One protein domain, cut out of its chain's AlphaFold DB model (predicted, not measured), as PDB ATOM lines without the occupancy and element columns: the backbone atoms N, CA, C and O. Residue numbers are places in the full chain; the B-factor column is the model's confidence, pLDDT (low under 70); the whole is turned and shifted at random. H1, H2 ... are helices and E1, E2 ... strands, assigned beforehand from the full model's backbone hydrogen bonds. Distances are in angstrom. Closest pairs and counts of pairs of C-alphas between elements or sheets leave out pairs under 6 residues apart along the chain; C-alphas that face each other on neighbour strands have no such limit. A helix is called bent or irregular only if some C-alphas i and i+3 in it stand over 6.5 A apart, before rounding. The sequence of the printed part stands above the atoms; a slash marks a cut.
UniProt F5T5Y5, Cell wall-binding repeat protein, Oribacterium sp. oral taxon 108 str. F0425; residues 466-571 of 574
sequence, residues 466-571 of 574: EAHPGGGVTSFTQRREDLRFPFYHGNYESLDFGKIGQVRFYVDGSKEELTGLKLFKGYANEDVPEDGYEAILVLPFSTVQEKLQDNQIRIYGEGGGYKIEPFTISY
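This is residues 466 to 571 of the 574 residues of the protein "Cell wall-binding repeat protein" of Oribacterium sp. oral taxon 108 str. F0425 (UniProt F5T5Y5). Picture one sheet of seven strands curled like part of a barrel, left open between its edge strands E3 and E4, with the short helix H1 beside the strands near Ile 553 of E6. Residues 526 to 531, in the link from E4 to E5, stick out free of the body. The 106 printed residues hold one named helix and seven named strands, in the chain order E1 E2 E3 E4 E5 H1 E6 E7; the mixed sheet runs E3 E6 E7 E1 E2 E5 E4. The class is mostly strand, though under half of the residues are in named elements. The whole is compact, with a radius of gyration of the C-alphas of 13.4 A and spans of 39 by 34 by 22 A.

Begin in the strongly twisted sheet at E1, residues 466 to 469, which forms a hairpin with its antiparallel neighbour E2, residues 483 to 489; look for N 468 and O 488, 3.0 A apart. The pairing is staggered: E2 pairs with E1 over residues 487 to 489 and over residues 483 to 487 with E5, residues 534 to 539. E2 and E5 are antiparallel, with N 487 and O 535 at 2.8 A. E5 forms a hairpin with the edge strand E4, residues 519 to 522, where N 520 and O 536 are 2.9 A apart. Return to E1 to find its parallel neighbour E7, residues 562 to 570, at 27 degrees, with N 467 and O 563 at 2.8 A. E7 forms a hairpin with E6, residues 552 to 559; N 564 and O 557 are 2.7 A apart. On its other side E6 has a second antiparallel neighbour, the other edge strand E3, residues 504 to 507, with N 506 and O 556 at 2.8 A. H1, residues 541 to 547, is on the sheet at a height of 9.0 A, over none of its strands, but only just: 2 of its C-alphas fall on E6 and 2 on E7. Its closest C-alpha pair with E6 is Lys 547 and Ile 553, 6.7 A. H1 is irregular, with C-alphas 543 and 546 7.9 A apart; 1 of its 3 O i to N i+4 pairs and 2 of its 4 O i to N i+3 pairs are within hydrogen-bond range.

Find C-alpha 466 at (72.031, 29.683, 22.559), where E1 begins its 10.8 A. E2 runs 19.8 A, E3 10.5 A, E4 9.1 A, E5 15.5 A and H1 10.0 A. E6 starts at C-alpha 552, (58.712, 11.337, 18.184), and runs 23.9 A. E7, also 23.9 A, ends at C-alpha 570, (59.333, 12.949, 14.120).

The two C-alphas farthest apart, Ser 510 and Glu 530, are 41.0 A apart. The printed part has no cut. The links E1 to E2, E2 to E3, E3 to E4 and E4 to E5 are long. Look for pLDDT under 70 at residues 470 to 483, 488 to 494, 498 and 522 to 534; the mean of the printed part is 70.6.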
ATOM      1  N   GLU A 466      73.213  30.472  22.907       79.94
ATOM      2  CA  GLU A 466      72.031  29.683  22.559       79.94
ATOM      3  C   GLU A 466      72.078  29.333  21.062       79.94
ATOM      4  O   GLU A 466      72.427  30.155  20.217       79.94
ATOM      5  N   ALA A 467      71.814  28.068  20.748       78.19
ATOM      6  CA  ALA A 467      71.929  27.500  19.413       78.19
ATOM      7  C   ALA A 467      70.677  26.686  19.077       78.19
ATOM      8  O   ALA A 467      69.980  26.168  19.956       78.19
ATOM      9  N   HIS A 468      70.377  26.564  17.793       74.56
ATOM     10  CA  HIS A 468      69.146  25.943  17.318       74.56
ATOM     11  C   HIS A 468      69.373  25.257  15.968       74.56
ATOM     12  O   HIS A 468      70.240  25.688  15.200       74.56
ATOM     13  N   PRO A 469      68.628  24.177  15.672       73.38
ATOM     14  CA  PRO A 469      68.621  23.617  14.333       73.38
ATOM     15  C   PRO A 469      67.900  24.598  13.400       73.38
ATOM     16  O   PRO A 469      66.806  25.062  13.729       73.38
ATOM     17  N   GLY A 470      68.491  24.905  12.245       60.56
ATOM     18  CA  GLY A 470      67.714  25.450  11.127       60.56
ATOM     19  C   GLY A 470      66.868  24.358  10.472       60.56
ATOM     20  O   GLY A 470      66.991  23.183  10.839       60.56
ATOM     21  N   GLY A 471      66.017  24.742   9.515       54.16
ATOM     22  CA  GLY A 471      65.099  23.847   8.805       54.16
ATOM     23  C   GLY A 471      65.717  22.489   8.451       54.16
ATOM     24  O   GLY A 471      66.621  22.384   7.621       54.16
ATOM     25  N   GLY A 472      65.240  21.433   9.115       44.00
ATOM     26  CA  GLY A 472      65.690  20.070   8.857       44.00
ATOM     27  C   GLY A 472      65.199  19.622   7.487       44.00
ATOM     28  O   GLY A 472      64.008  19.712   7.209       44.00
ATOM     29  N   VAL A 473      66.098  19.127   6.634       38.97
ATOM     30  CA  VAL A 473      65.778  18.799   5.237       38.97
ATOM     31  C   VAL A 473      64.884  17.553   5.164       38.97
ATOM     32  O   VAL A 473      65.361  16.443   4.929       38.97
ATOM     33  N   THR A 474      63.568  17.714   5.321       39.69
ATOM     34  CA  THR A 474      62.577  16.644   5.127       39.69
ATOM     35  C   THR A 474      62.319  16.397   3.642       39.69
ATOM     36  O   THR A 474      61.188  16.469   3.156       39.69
ATOM     37  N   SER A 475      63.377  16.102   2.882       35.19
ATOM     38  CA  SER A 475      63.206  15.686   1.496       35.19
ATOM     39  C   SER A 475      62.456  14.353   1.456       35.19
ATOM     40  O   SER A 475      62.730  13.421   2.214       35.19
ATOM     41  N   PHE A 476      61.530  14.217   0.504       34.97
ATOM     42  CA  PHE A 476      60.793  12.969   0.273       34.97
ATOM     43  C   PHE A 476      61.703  11.791  -0.158       34.97
ATOM     44  O   PHE A 476      61.209  10.677  -0.346       34.97
ATOM     45  N   THR A 477      63.010  12.037  -0.317       38.41
ATOM     46  CA  THR A 477      64.052  11.106  -0.763       38.41
ATOM     47  C   THR A 477      65.054  10.695   0.325       38.41
ATOM     48  O   THR A 477      65.749   9.699   0.117       38.41
ATOM     49  N   GLN A 478      65.136  11.386   1.474       44.22
ATOM     50  CA  GLN A 478      66.017  10.962   2.574       44.22
ATOM     51  C   GLN A 478      65.576   9.606   3.153       44.22
ATOM     52  O   GLN A 478      64.389   9.335   3.359       44.22
ATOM     53  N   ARG A 479      66.553   8.734   3.430       49.00
ATOM     54  CA  ARG A 479      66.321   7.474   4.153       49.00
ATOM     55  C   ARG A 479      66.236   7.750   5.651       49.00
ATOM     56  O   ARG A 479      66.798   8.722   6.147       49.00
ATOM     57  N   ARG A 480      65.584   6.843   6.384       47.78
ATOM     58  CA  ARG A 480      65.312   6.937   7.836       47.78
ATOM     59  C   ARG A 480      66.569   7.070   8.719       47.78
ATOM     60  O   ARG A 480      66.445   7.252   9.923       47.78
ATOM     61  N   GLU A 481      67.754   6.925   8.140       50.53
ATOM     62  CA  GLU A 481      69.046   6.782   8.814       50.53
ATOM     63  C   GLU A 481      69.911   8.052   8.763       50.53
ATOM     64  O   GLU A 481      70.784   8.212   9.611       50.53
ATOM     65  N   ASP A 482      69.646   8.954   7.812       54.59
ATOM     66  CA  ASP A 482      70.532  10.066   7.429       54.59
ATOM     67  C   ASP A 482      69.964  11.455   7.789       54.59
ATOM     68  O   ASP A 482      70.266  12.442   7.119       54.59
ATOM     69  N   LEU A 483      69.144  11.562   8.845       65.25
ATOM     70  CA  LEU A 483      68.594  12.857   9.269       65.25
ATOM     71  C   LEU A 483      69.722  13.826   9.651       65.25
ATOM     72  O   LEU A 483      70.425  13.625  10.648       65.25
ATOM     73  N   ARG A 484      69.862  14.884   8.849       70.75
ATOM     74  CA  ARG A 484      70.843  15.962   9.008       70.75
ATOM     75  C   ARG A 484      70.155  17.244   9.450       70.75
ATOM     76  O   ARG A 484      69.245  17.727   8.782       70.75
ATOM     77  N   PHE A 485      70.644  17.805  10.548       73.25
ATOM     78  CA  PHE A 485      70.194  19.084  11.086       73.25
ATOM     79  C   PHE A 485      71.393  20.037  11.143       73.25
ATOM     80  O   PHE A 485      72.320  19.761  11.912       73.25
ATOM     81  N   PRO A 486      71.433  21.118  10.347       73.75
ATOM     82  CA  PRO A 486      72.418  22.172  10.533       73.75
ATOM     83  C   PRO A 486      72.073  22.993  11.778       73.75
ATOM     84  O   PRO A 486      70.910  23.320  12.009       73.75
ATOM     85  N   PHE A 487      73.082  23.326  12.578       74.25
ATOM     86  CA  PHE A 487      72.950  24.188  13.747       74.25
ATOM     87  C   PHE A 487      73.609  25.531  13.510       74.25
ATOM     88  O   PHE A 487      74.720  25.618  12.976       74.25
ATOM     89  N   TYR A 488      72.932  26.553  14.016       69.19
ATOM     90  CA  TYR A 488      73.378  27.934  14.011       69.19
ATOM     91  C   TYR A 488      73.149  28.558  15.393       69.19
ATOM     92  O   TYR A 488      72.442  27.984  16.230       69.19
ATOM     93  N   HIS A 489      73.744  29.722  15.631       65.69
ATOM     94  CA  HIS A 489      73.347  30.619  16.714       65.69
ATOM     95  C   HIS A 489      72.876  31.960  16.152       65.69
ATOM     96  O   HIS A 489      73.393  32.435  15.138       65.69
ATOM     97  N   GLY A 490      71.883  32.554  16.810       58.56
ATOM     98  CA  GLY A 490      71.246  33.795  16.387       58.56
ATOM     99  C   GLY A 490      70.813  33.798  14.923       58.56
ATOM    100  O   GLY A 490      70.169  32.862  14.446       58.56
ATOM    101  N   ASN A 491      71.190  34.849  14.192       51.25
ATOM    102  CA  ASN A 491      70.821  35.068  12.787       51.25
ATOM    103  C   ASN A 491      71.598  34.161  11.803       51.25
ATOM    104  O   ASN A 491      72.268  34.644  10.892       51.25
ATOM    105  N   TYR A 492      71.484  32.844  11.981       52.75
ATOM    106  CA  TYR A 492      72.122  31.790  11.180       52.75
ATOM    107  C   TYR A 492      73.667  31.825  11.178       52.75
ATOM    108  O   TYR A 492      74.310  31.379  10.226       52.75
ATOM    109  N   GLU A 493      74.299  32.308  12.255       57.53
ATOM    110  CA  GLU A 493      75.760  32.261  12.384       57.53
ATOM    111  C   GLU A 493      76.254  30.834  12.682       57.53
ATOM    112  O   GLU A 493      75.691  30.103  13.499       57.53
ATOM    113  N   SER A 494      77.339  30.424  12.020       65.19
ATOM    114  CA  SER A 494      77.935  29.095  12.207       65.19
ATOM    115  C   SER A 494      78.651  28.968  13.552       65.19
ATOM    116  O   SER A 494      79.564  29.738  13.848       65.19
ATOM    117  N   LEU A 495      78.312  27.928  14.324       74.75
ATOM    118  CA  LEU A 495      78.990  27.612  15.585       74.75
ATOM    119  C   LEU A 495      80.497  27.368  15.377       74.75
ATOM    120  O   LEU A 495      80.924  26.760  14.394       74.75
ATOM    121  N   ASP A 496      81.302  27.749  16.373       74.81
ATOM    122  CA  ASP A 496      82.754  27.571  16.388       74.81
ATOM    123  C   ASP A 496      83.146  26.091  16.237       74.81
ATOM    124  O   ASP A 496      83.062  25.293  17.179       74.81
ATOM    125  N   PHE A 497      83.637  25.736  15.047       73.88
ATOM    126  CA  PHE A 497      84.057  24.381  14.687       73.88
ATOM    127  C   PHE A 497      85.144  23.793  15.608       73.88
ATOM    128  O   PHE A 497      85.263  22.571  15.700       73.88
ATOM    129  N   GLY A 498      85.915  24.625  16.319       66.44
ATOM    130  CA  GLY A 498      86.870  24.187  17.342       66.44
ATOM    131  C   GLY A 498      86.214  23.740  18.656       66.44
ATOM    132  O   GLY A 498      86.846  23.048  19.460       66.44
ATOM    133  N   LYS A 499      84.941  24.096  18.878       78.19
ATOM    134  CA  LYS A 499      84.184  23.782  20.098       78.19
ATOM    135  C   LYS A 499      83.022  22.810  19.896       78.19
ATOM    136  O   LYS A 499      82.736  22.055  20.824       78.19
ATOM    137  N   ILE A 500      82.386  22.752  18.721       76.56
ATOM    138  CA  ILE A 500      81.150  21.961  18.511       76.56
ATOM    139  C   ILE A 500      81.245  20.474  18.907       76.56
ATOM    140  O   ILE A 500      80.284  19.913  19.428       76.56
ATOM    141  N   GLY A 501      82.414  19.834  18.771       78.19
ATOM    142  CA  GLY A 501      82.624  18.436  19.189       78.19
ATOM    143  C   GLY A 501      82.561  18.195  20.712       78.19
ATOM    144  O   GLY A 501      82.590  17.046  21.171       78.19
ATOM    145  N   GLN A 502      82.484  19.264  21.507       84.81
ATOM    146  CA  GLN A 502      82.310  19.236  22.960       84.81
ATOM    147  C   GLN A 502      80.829  19.222  23.376       84.81
ATOM    148  O   GLN A 502      80.546  18.827  24.504       84.81
ATOM    149  N   VAL A 503      79.900  19.579  22.479       86.56
ATOM    150  CA  VAL A 503      78.450  19.476  22.711       86.56
ATOM    151  C   VAL A 503      78.058  18.015  22.956       86.56
ATOM    152  O   VAL A 503      78.546  17.102  22.278       86.56
ATOM    153  N   ARG A 504      77.169  17.788  23.920       89.94
ATOM    154  CA  ARG A 504      76.474  16.516  24.163       89.94
ATOM    155  C   ARG A 504      74.977  16.722  24.021       89.94
ATOM    156  O   ARG A 504      74.488  17.817  24.276       89.94
ATOM    157  N   PHE A 505      74.275  15.675  23.607       90.44
ATOM    158  CA  PHE A 505      72.829  15.698  23.409       90.44
ATOM    159  C   PHE A 505      72.132  14.861  24.474       90.44
ATOM    160  O   PHE A 505      72.651  13.830  24.896       90.44
ATOM    161  N   TYR A 506      70.948  15.300  24.881       90.50
ATOM    162  CA  TYR A 506      70.190  14.750  25.997       90.50
ATOM    163  C   TYR A 506      68.711  14.630  25.630       90.50
ATOM    164  O   TYR A 506      68.181  15.459  24.889       90.50
ATOM    165  N   VAL A 507      68.024  13.625  26.171       87.38
ATOM    166  CA  VAL A 507      66.569  13.486  26.027       87.38
ATOM    167  C   VAL A 507      65.865  14.472  26.963       87.38
ATOM    168  O   VAL A 507      66.087  14.459  28.181       87.38
ATOM    169  N   ASP A 508      64.994  15.313  26.399       84.50
ATOM    170  CA  ASP A 508      64.247  16.320  27.157       84.50
ATOM    171  C   ASP A 508      63.376  15.665  28.248       84.50
ATOM    172  O   ASP A 508      62.884  14.545  28.105       84.50
ATOM    173  N   GLY A 509      63.244  16.338  29.388       78.50
ATOM    174  CA  GLY A 509      62.518  15.845  30.562       78.50
ATOM    175  C   GLY A 509      63.176  14.705  31.362       78.50
ATOM    176  O   GLY A 509      62.721  14.446  32.474       78.50
ATOM    177  N   SER A 510      64.241  14.051  30.873       76.69
ATOM    178  CA  SER A 510      64.874  12.904  31.568       76.69
ATOM    179  C   SER A 510      66.328  13.110  32.018       76.69
ATOM    180  O   SER A 510      66.793  12.386  32.898       76.69
ATOM    181  N   LYS A 511      67.045  14.089  31.439       74.50
ATOM    182  CA  LYS A 511      68.505  14.297  31.590       74.50
ATOM    183  C   LYS A 511      69.381  13.117  31.115       74.50
ATOM    184  O   LYS A 511      70.567  13.077  31.432       74.50
ATOM    185  N   GLU A 512      68.836  12.162  30.359       84.25
ATOM    186  CA  GLU A 512      69.598  11.024  29.826       84.25
ATOM    187  C   GLU A 512      70.447  11.434  28.607       84.25
ATOM    188  O   GLU A 512      69.915  12.018  27.664       84.25
ATOM    189  N   GLU A 513      71.752  11.128  28.604       87.94
ATOM    190  CA  GLU A 513      72.656  11.455  27.487       87.94
ATOM    191  C   GLU A 513      72.486  10.495  26.299       87.94
ATOM    192  O   GLU A 513      72.576   9.274  26.435       87.94
ATOM    193  N   LEU A 514      72.336  11.054  25.099       84.31
ATOM    194  CA  LEU A 514      72.356  10.337  23.826       84.31
ATOM    195  C   LEU A 514      73.804  10.123  23.367       84.31
ATOM    196  O   LEU A 514      74.309  10.759  22.436       84.31
ATOM    197  N   THR A 515      74.489   9.223  24.072       77.75
ATOM    198  CA  THR A 515      75.910   8.922  23.869       77.75
ATOM    199  C   THR A 515      76.213   8.553  22.416       77.75
ATOM    200  O   THR A 515      75.639   7.610  21.873       77.75
ATOM    201  N   GLY A 516      77.160   9.266  21.806       70.50
ATOM    202  CA  GLY A 516      77.579   9.066  20.414       70.50
ATOM    203  C   GLY A 516      77.180  10.210  19.482       70.50
ATOM    204  O   GLY A 516      77.896  10.459  18.514       70.50
ATOM    205  N   LEU A 517      76.125  10.963  19.812       79.81
ATOM    206  CA  LEU A 517      75.745  12.164  19.068       79.81
ATOM    207  C   LEU A 517      76.756  13.297  19.272       79.81
ATOM    208  O   LEU A 517      77.171  13.590  20.395       79.81
ATOM    209  N   LYS A 518      77.143  13.939  18.166       80.25
ATOM    210  CA  LYS A 518      78.050  15.091  18.121       80.25
ATOM    211  C   LYS A 518      77.709  15.972  16.929       80.25
ATOM    212  O   LYS A 518      77.323  15.466  15.877       80.25
ATOM    213  N   LEU A 519      77.959  17.266  17.082       82.12
ATOM    214  CA  LEU A 519      78.071  18.177  15.952       82.12
ATOM    215  C   LEU A 519      79.424  18.005  15.246       82.12
ATOM    216  O   LEU A 519      80.452  17.799  15.900       82.12
ATOM    217  N   PHE A 520      79.431  18.145  13.923       76.38
ATOM    218  CA  PHE A 520      80.633  18.183  13.088       76.38
ATOM    219  C   PHE A 520      80.509  19.251  11.993       76.38
ATOM    220  O   PHE A 520      79.415  19.698  11.666       76.38
ATOM    221  N   LYS A 521      81.641  19.671  11.420       76.94
ATOM    222  CA  LYS A 521      81.674  20.628  10.308       76.94
ATOM    223  C   LYS A 521      81.275  19.917   9.006       76.94
ATOM    224  O   LYS A 521      81.971  18.985   8.608       76.94
ATOM    225  N   GLY A 522      80.195  20.340   8.352       66.19
ATOM    226  CA  GLY A 522      79.646  19.685   7.157       66.19
ATOM    227  C   GLY A 522      78.723  20.588   6.333       66.19
ATOM    228  O   GLY A 522      78.819  21.805   6.434       66.19
ATOM    229  N   TYR A 523      77.846  19.973   5.535       61.28
ATOM    230  CA  TYR A 523      76.864  20.633   4.663       61.28
ATOM    231  C   TYR A 523      75.464  20.028   4.880       61.28
ATOM    232  O   TYR A 523      75.352  18.801   5.031       61.28
ATOM    233  N   ALA A 524      74.414  20.857   4.865       52.28
ATOM    234  CA  ALA A 524      73.022  20.407   4.968       52.28
ATOM    235  C   ALA A 524      72.459  19.761   3.683       52.28
ATOM    236  O   ALA A 524      71.679  18.815   3.783       52.28
ATOM    237  N   ASN A 525      72.857  20.241   2.498       53.00
ATOM    238  CA  ASN A 525      72.349  19.807   1.186       53.00
ATOM    239  C   ASN A 525      73.480  19.456   0.202       53.00
ATOM    240  O   ASN A 525      74.637  19.808   0.425       53.00
ATOM    241  N   GLU A 526      73.139  18.755  -0.885       46.50
ATOM    242  CA  GLU A 526      74.100  18.255  -1.889       46.50
ATOM    243  C   GLU A 526      74.309  19.207  -3.092       46.50
ATOM    244  O   GLU A 526      75.304  19.074  -3.803       46.50
ATOM    245  N   ASP A 527      73.431  20.199  -3.295       39.56
ATOM    246  CA  ASP A 527      73.382  21.041  -4.503       39.56
ATOM    247  C   ASP A 527      73.844  22.513  -4.294       39.56
ATOM    248  O   ASP A 527      73.010  23.412  -4.328       39.56
ATOM    249  N   VAL A 528      75.174  22.748  -4.212       40.50
ATOM    250  CA  VAL A 528      75.915  23.924  -4.794       40.50
ATOM    251  C   VAL A 528      75.631  25.359  -4.221       40.50
ATOM    252  O   VAL A 528      74.499  25.631  -3.835       40.50
ATOM    253  N   PRO A 529      76.558  26.366  -4.229       40.59
ATOM    254  CA  PRO A 529      78.018  26.423  -4.463       40.59
ATOM    255  C   PRO A 529      78.842  26.968  -3.253       40.59
ATOM    256  O   PRO A 529      78.319  27.182  -2.168       40.59
ATOM    257  N   GLU A 530      80.145  27.187  -3.490       39.75
ATOM    258  CA  GLU A 530      81.096  28.140  -2.861       39.75
ATOM    259  C   GLU A 530      80.659  28.918  -1.586       39.75
ATOM    260  O   GLU A 530      79.740  29.731  -1.613       39.75
ATOM    261  N   ASP A 531      81.445  28.751  -0.507       41.81
ATOM    262  CA  ASP A 531      81.414  29.485   0.778       41.81
ATOM    263  C   ASP A 531      80.236  29.239   1.754       41.81
ATOM    264  O   ASP A 531      79.572  30.164   2.219       41.81
ATOM    265  N   GLY A 532      80.076  27.991   2.219       52.38
ATOM    266  CA  GLY A 532      79.250  27.685   3.399       52.38
ATOM    267  C   GLY A 532      79.511  26.306   4.014       52.38
ATOM    268  O   GLY A 532      79.051  25.304   3.485       52.38
ATOM    269  N   TYR A 533      80.229  26.240   5.140       55.66
ATOM    270  CA  TYR A 533      80.272  25.047   6.002       55.66
ATOM    271  C   TYR A 533      79.462  25.315   7.271       55.66
ATOM    272  O   TYR A 533      79.539  26.413   7.812       55.66
ATOM    273  N   GLU A 534      78.793  24.296   7.798       69.44
ATOM    274  CA  GLU A 534      77.809  24.413   8.879       69.44
ATOM    275  C   GLU A 534      78.086  23.394   9.998       69.44
ATOM    276  O   GLU A 534      78.838  22.430   9.813       69.44
ATOM    277  N   ALA A 535      77.492  23.588  11.178       75.06
ATOM    278  CA  ALA A 535      77.618  22.658  12.300       75.06
ATOM    279  C   ALA A 535      76.497  21.604  12.255       75.06
ATOM    280  O   ALA A 535      75.427  21.795  12.820       75.06
ATOM    281  N   ILE A 536      76.726  20.485  11.570       78.06
ATOM    282  CA  ILE A 536      75.716  19.447  11.329       78.06
ATOM    283  C   ILE A 536      75.640  18.458  12.502       78.06
ATOM    284  O   ILE A 536      76.665  17.923  12.933       78.06
ATOM    285  N   LEU A 537      74.427  18.136  12.961       82.06
ATOM    286  CA  LEU A 537      74.123  16.870  13.637       82.06
ATOM    287  C   LEU A 537      73.639  15.859  12.596       82.06
ATOM    288  O   LEU A 537      72.694  16.139  11.860       82.06
ATOM    289  N   VAL A 538      74.226  14.664  12.588       75.75
ATOM    290  CA  VAL A 538      73.593  13.472  12.001       75.75
ATOM    291  C   VAL A 538      72.935  12.695  13.135       75.75
ATOM    292  O   VAL A 538      73.590  12.423  14.144       75.75
ATOM    293  N   LEU A 539      71.661  12.333  12.968       74.25
ATOM    294  CA  LEU A 539      70.923  11.506  13.921       74.25
ATOM    295  C   LEU A 539      70.522  10.153  13.309       74.25
ATOM    296  O   LEU A 539      69.472  10.056  12.665       74.25
ATOM    297  N   PRO A 540      71.291   9.081  13.574       72.56
ATOM    298  CA  PRO A 540      70.885   7.733  13.215       72.56
ATOM    299  C   PRO A 540      69.625   7.333  13.989       72.56
ATOM    300  O   PRO A 540      69.590   7.418  15.219       72.56
ATOM    301  N   PHE A 541      68.609   6.817  13.294       72.31
ATOM    302  CA  PHE A 541      67.402   6.265  13.929       72.31
ATOM    303  C   PHE A 541      67.737   5.204  14.990       72.31
ATOM    304  O   PHE A 541      67.107   5.163  16.044       72.31
ATOM    305  N   SER A 542      68.787   4.407  14.774       72.31
ATOM    306  CA  SER A 542      69.273   3.405  15.731       72.31
ATOM    307  C   SER A 542      69.691   3.978  17.095       72.31
ATOM    308  O   SER A 542      69.602   3.264  18.090       72.31
ATOM    309  N   THR A 543      70.086   5.254  17.173       75.56
ATOM    310  CA  THR A 543      70.446   5.940  18.429       75.56
ATOM    311  C   THR A 543      69.221   6.348  19.259       75.56
ATOM    312  O   THR A 543      69.342   6.557  20.465       75.56
ATOM    313  N   VAL A 544      68.038   6.454  18.640       78.44
ATOM    314  CA  VAL A 544      66.824   6.999  19.281       78.44
ATOM    315  C   VAL A 544      65.595   6.092  19.216       78.44
ATOM    316  O   VAL A 544      64.649   6.339  19.953       78.44
ATOM    317  N   GLN A 545      65.602   5.027  18.410       79.19
ATOM    318  CA  GLN A 545      64.448   4.143  18.174       79.19
ATOM    319  C   GLN A 545      63.794   3.588  19.455       79.19
ATOM    320  O   GLN A 545      62.570   3.520  19.533       79.19
ATOM    321  N   GLU A 546      64.586   3.243  20.477       81.44
ATOM    322  CA  GLU A 546      64.096   2.716  21.767       81.44
ATOM    323  C   GLU A 546      63.568   3.815  22.711       81.44
ATOM    324  O   GLU A 546      63.011   3.523  23.767       81.44
ATOM    325  N   LYS A 547      63.758   5.084  22.336       82.69
ATOM    326  CA  LYS A 547      63.454   6.289  23.119       82.69
ATOM    327  C   LYS A 547      62.316   7.117  22.506       82.69
ATOM    328  O   LYS A 547      62.006   8.198  23.005       82.69
ATOM    329  N   LEU A 548      61.697   6.620  21.432       78.81
ATOM    330  CA  LEU A 548      60.567   7.262  20.764       78.81
ATOM    331  C   LEU A 548      59.271   7.105  21.570       78.81
ATOM    332  O   LEU A 548      58.920   6.005  21.996       78.81
ATOM    333  N   GLN A 549      58.510   8.190  21.679       79.75
ATOM    334  CA  GLN A 549      57.120   8.205  22.137       79.75
ATOM    335  C   GLN A 549      56.256   8.702  20.973       79.75
ATOM    336  O   GLN A 549      56.561   9.725  20.373       79.75
ATOM    337  N   ASP A 550      55.246   7.927  20.570       81.88
ATOM    338  CA  ASP A 550      54.398   8.196  19.392       81.88
ATOM    339  C   ASP A 550      55.174   8.467  18.077       81.88
ATOM    340  O   ASP A 550      54.729   9.189  17.183       81.88
ATOM    341  N   ASN A 551      56.325   7.798  17.918       76.69
ATOM    342  CA  ASN A 551      57.325   7.978  16.848       76.69
ATOM    343  C   ASN A 551      58.058   9.340  16.862       76.69
ATOM    344  O   ASN A 551      58.745   9.674  15.896       76.69
ATOM    345  N   GLN A 552      57.962  10.102  17.952       79.62
ATOM    346  CA  GLN A 552      58.712  11.337  18.184       79.62
ATOM    347  C   GLN A 552      59.762  11.160  19.288       79.62
ATOM    348  O   GLN A 552      59.571  10.392  20.230       79.62
ATOM    349  N   ILE A 553      60.861  11.907  19.211       83.88
ATOM    350  CA  ILE A 553      61.760  12.153  20.347       83.88
ATOM    351  C   ILE A 553      62.023  13.652  20.454       83.88
ATOM    352  O   ILE A 553      62.140  14.335  19.437       83.88
ATOM    353  N   ARG A 554      62.124  14.172  21.680       86.38
ATOM    354  CA  ARG A 554      62.525  15.556  21.937       86.38
ATOM    355  C   ARG A 554      63.882  15.575  22.624       86.38
ATOM    356  O   ARG A 554      64.063  14.912  23.645       86.38
ATOM    357  N   ILE A 555      64.835  16.295  22.041       87.94
ATOM    358  CA  ILE A 555      66.236  16.292  22.470       87.94
ATOM    359  C   ILE A 555      66.768  17.721  22.562       87.94
ATOM    360  O   ILE A 555      66.365  18.589  21.794       87.94
ATOM    361  N   TYR A 556      67.674  17.964  23.500       89.50
ATOM    362  CA  TYR A 556      68.416  19.219  23.652       89.50
ATOM    363  C   TYR A 556      69.918  18.924  23.672       89.50
ATOM    364  O   TYR A 556      70.314  17.758  23.619       89.50
ATOM    365  N   GLY A 557      70.770  19.945  23.754       89.75
ATOM    366  CA  GLY A 557      72.208  19.717  23.900       89.75
ATOM    367  C   GLY A 557      72.947  20.836  24.617       89.75
ATOM    368  O   GLY A 557      72.518  21.981  24.598       89.75
ATOM    369  N   GLU A 558      74.060  20.511  25.266       88.81
ATOM    370  CA  GLU A 558      74.875  21.459  26.035       88.81
ATOM    371  C   GLU A 558      76.366  21.105  25.908       88.81
ATOM    372  O   GLU A 558      76.730  19.933  25.777       88.81
ATOM    373  N   GLY A 559      77.242  22.113  25.931       83.12
ATOM    374  CA  GLY A 559      78.701  21.945  25.961       83.12
ATOM    375  C   GLY A 559      79.444  22.805  24.936       83.12
ATOM    376  O   GLY A 559      78.852  23.382  24.031       83.12
ATOM    377  N   GLY A 560      80.767  22.928  25.083       80.31
ATOM    378  CA  GLY A 560      81.600  23.702  24.151       80.31
ATOM    379  C   GLY A 560      81.288  25.201  24.092       80.31
ATOM    380  O   GLY A 560      81.551  25.830  23.073       80.31
ATOM    381  N   GLY A 561      80.701  25.780  25.141       82.31
ATOM    382  CA  GLY A 561      80.212  27.158  25.100       82.31
ATOM    383  C   GLY A 561      78.865  27.336  24.383       82.31
ATOM    384  O   GLY A 561      78.488  28.476  24.142       82.31
ATOM    385  N   TYR A 562      78.145  26.253  24.066       81.94
ATOM    386  CA  TYR A 562      76.831  26.284  23.414       81.94
ATOM    387  C   TYR A 562      75.733  25.597  24.241       81.94
ATOM    388  O   TYR A 562      75.990  24.635  24.973       81.94
ATOM    389  N   LYS A 563      74.498  26.087  24.084       89.19
ATOM    390  CA  LYS A 563      73.256  25.506  24.613       89.19
ATOM    391  C   LYS A 563      72.240  25.383  23.477       89.19
ATOM    392  O   LYS A 563      71.696  26.379  23.016       89.19
ATOM    393  N   ILE A 564      71.969  24.160  23.048       86.50
ATOM    394  CA  ILE A 564      70.991  23.833  22.013       86.50
ATOM    395  C   ILE A 564      69.591  23.737  22.626       86.50
ATOM    396  O   ILE A 564      69.376  22.972  23.569       86.50
ATOM    397  N   GLU A 565      68.633  24.489  22.077       81.62
ATOM    398  CA  GLU A 565      67.225  24.432  22.495       81.62
ATOM    399  C   GLU A 565      66.591  23.032  22.321       81.62
ATOM    400  O   GLU A 565      66.951  22.321  21.384       81.62
ATOM    401  N   PRO A 566      65.605  22.621  23.152       84.50
ATOM    402  CA  PRO A 566      64.976  21.305  23.021       84.50
ATOM    403  C   PRO A 566      64.037  21.201  21.803       84.50
ATOM    404  O   PRO A 566      62.893  21.679  21.835       84.50
ATOM    405  N   PHE A 567      64.504  20.516  20.755       80.38
ATOM    406  CA  PHE A 567      63.829  20.320  19.469       80.38
ATOM    407  C   PHE A 567      63.233  18.911  19.330       80.38
ATOM    408  O   PHE A 567      63.714  17.952  19.935       80.38
ATOM    409  N   THR A 568      62.150  18.785  18.556       82.69
ATOM    410  CA  THR A 568      61.401  17.528  18.381       82.69
ATOM    411  C   THR A 568      61.644  16.943  16.997       82.69
ATOM    412  O   THR A 568      61.551  17.645  15.995       82.69
ATOM    413  N   ILE A 569      61.899  15.639  16.944       77.56
ATOM    414  CA  ILE A 569      62.221  14.890  15.733       77.56
ATOM    415  C   ILE A 569      61.153  13.815  15.557       77.56
ATOM    416  O   ILE A 569      60.959  12.984  16.445       77.56
ATOM    417  N   SER A 570      60.444  13.855  14.428       73.12
ATOM    418  CA  SER A 570      59.333  12.949  14.120       73.12
ATOM    419  C   SER A 570      59.744  11.945  13.050       73.12
ATOM    420  O   SER A 570      60.174  12.338  11.969       73.12
ATOM    421  N   TYR A 571      59.566  10.654  13.320       71.81
ATOM    422  CA  TYR A 571      59.805   9.594  12.344       71.81
ATOM    423  C   TYR A 571      58.480   9.117  11.753       71.81
ATOM    424  O   TYR A 571      57.735   8.371  12.390       71.81
TER     425      TYR A 571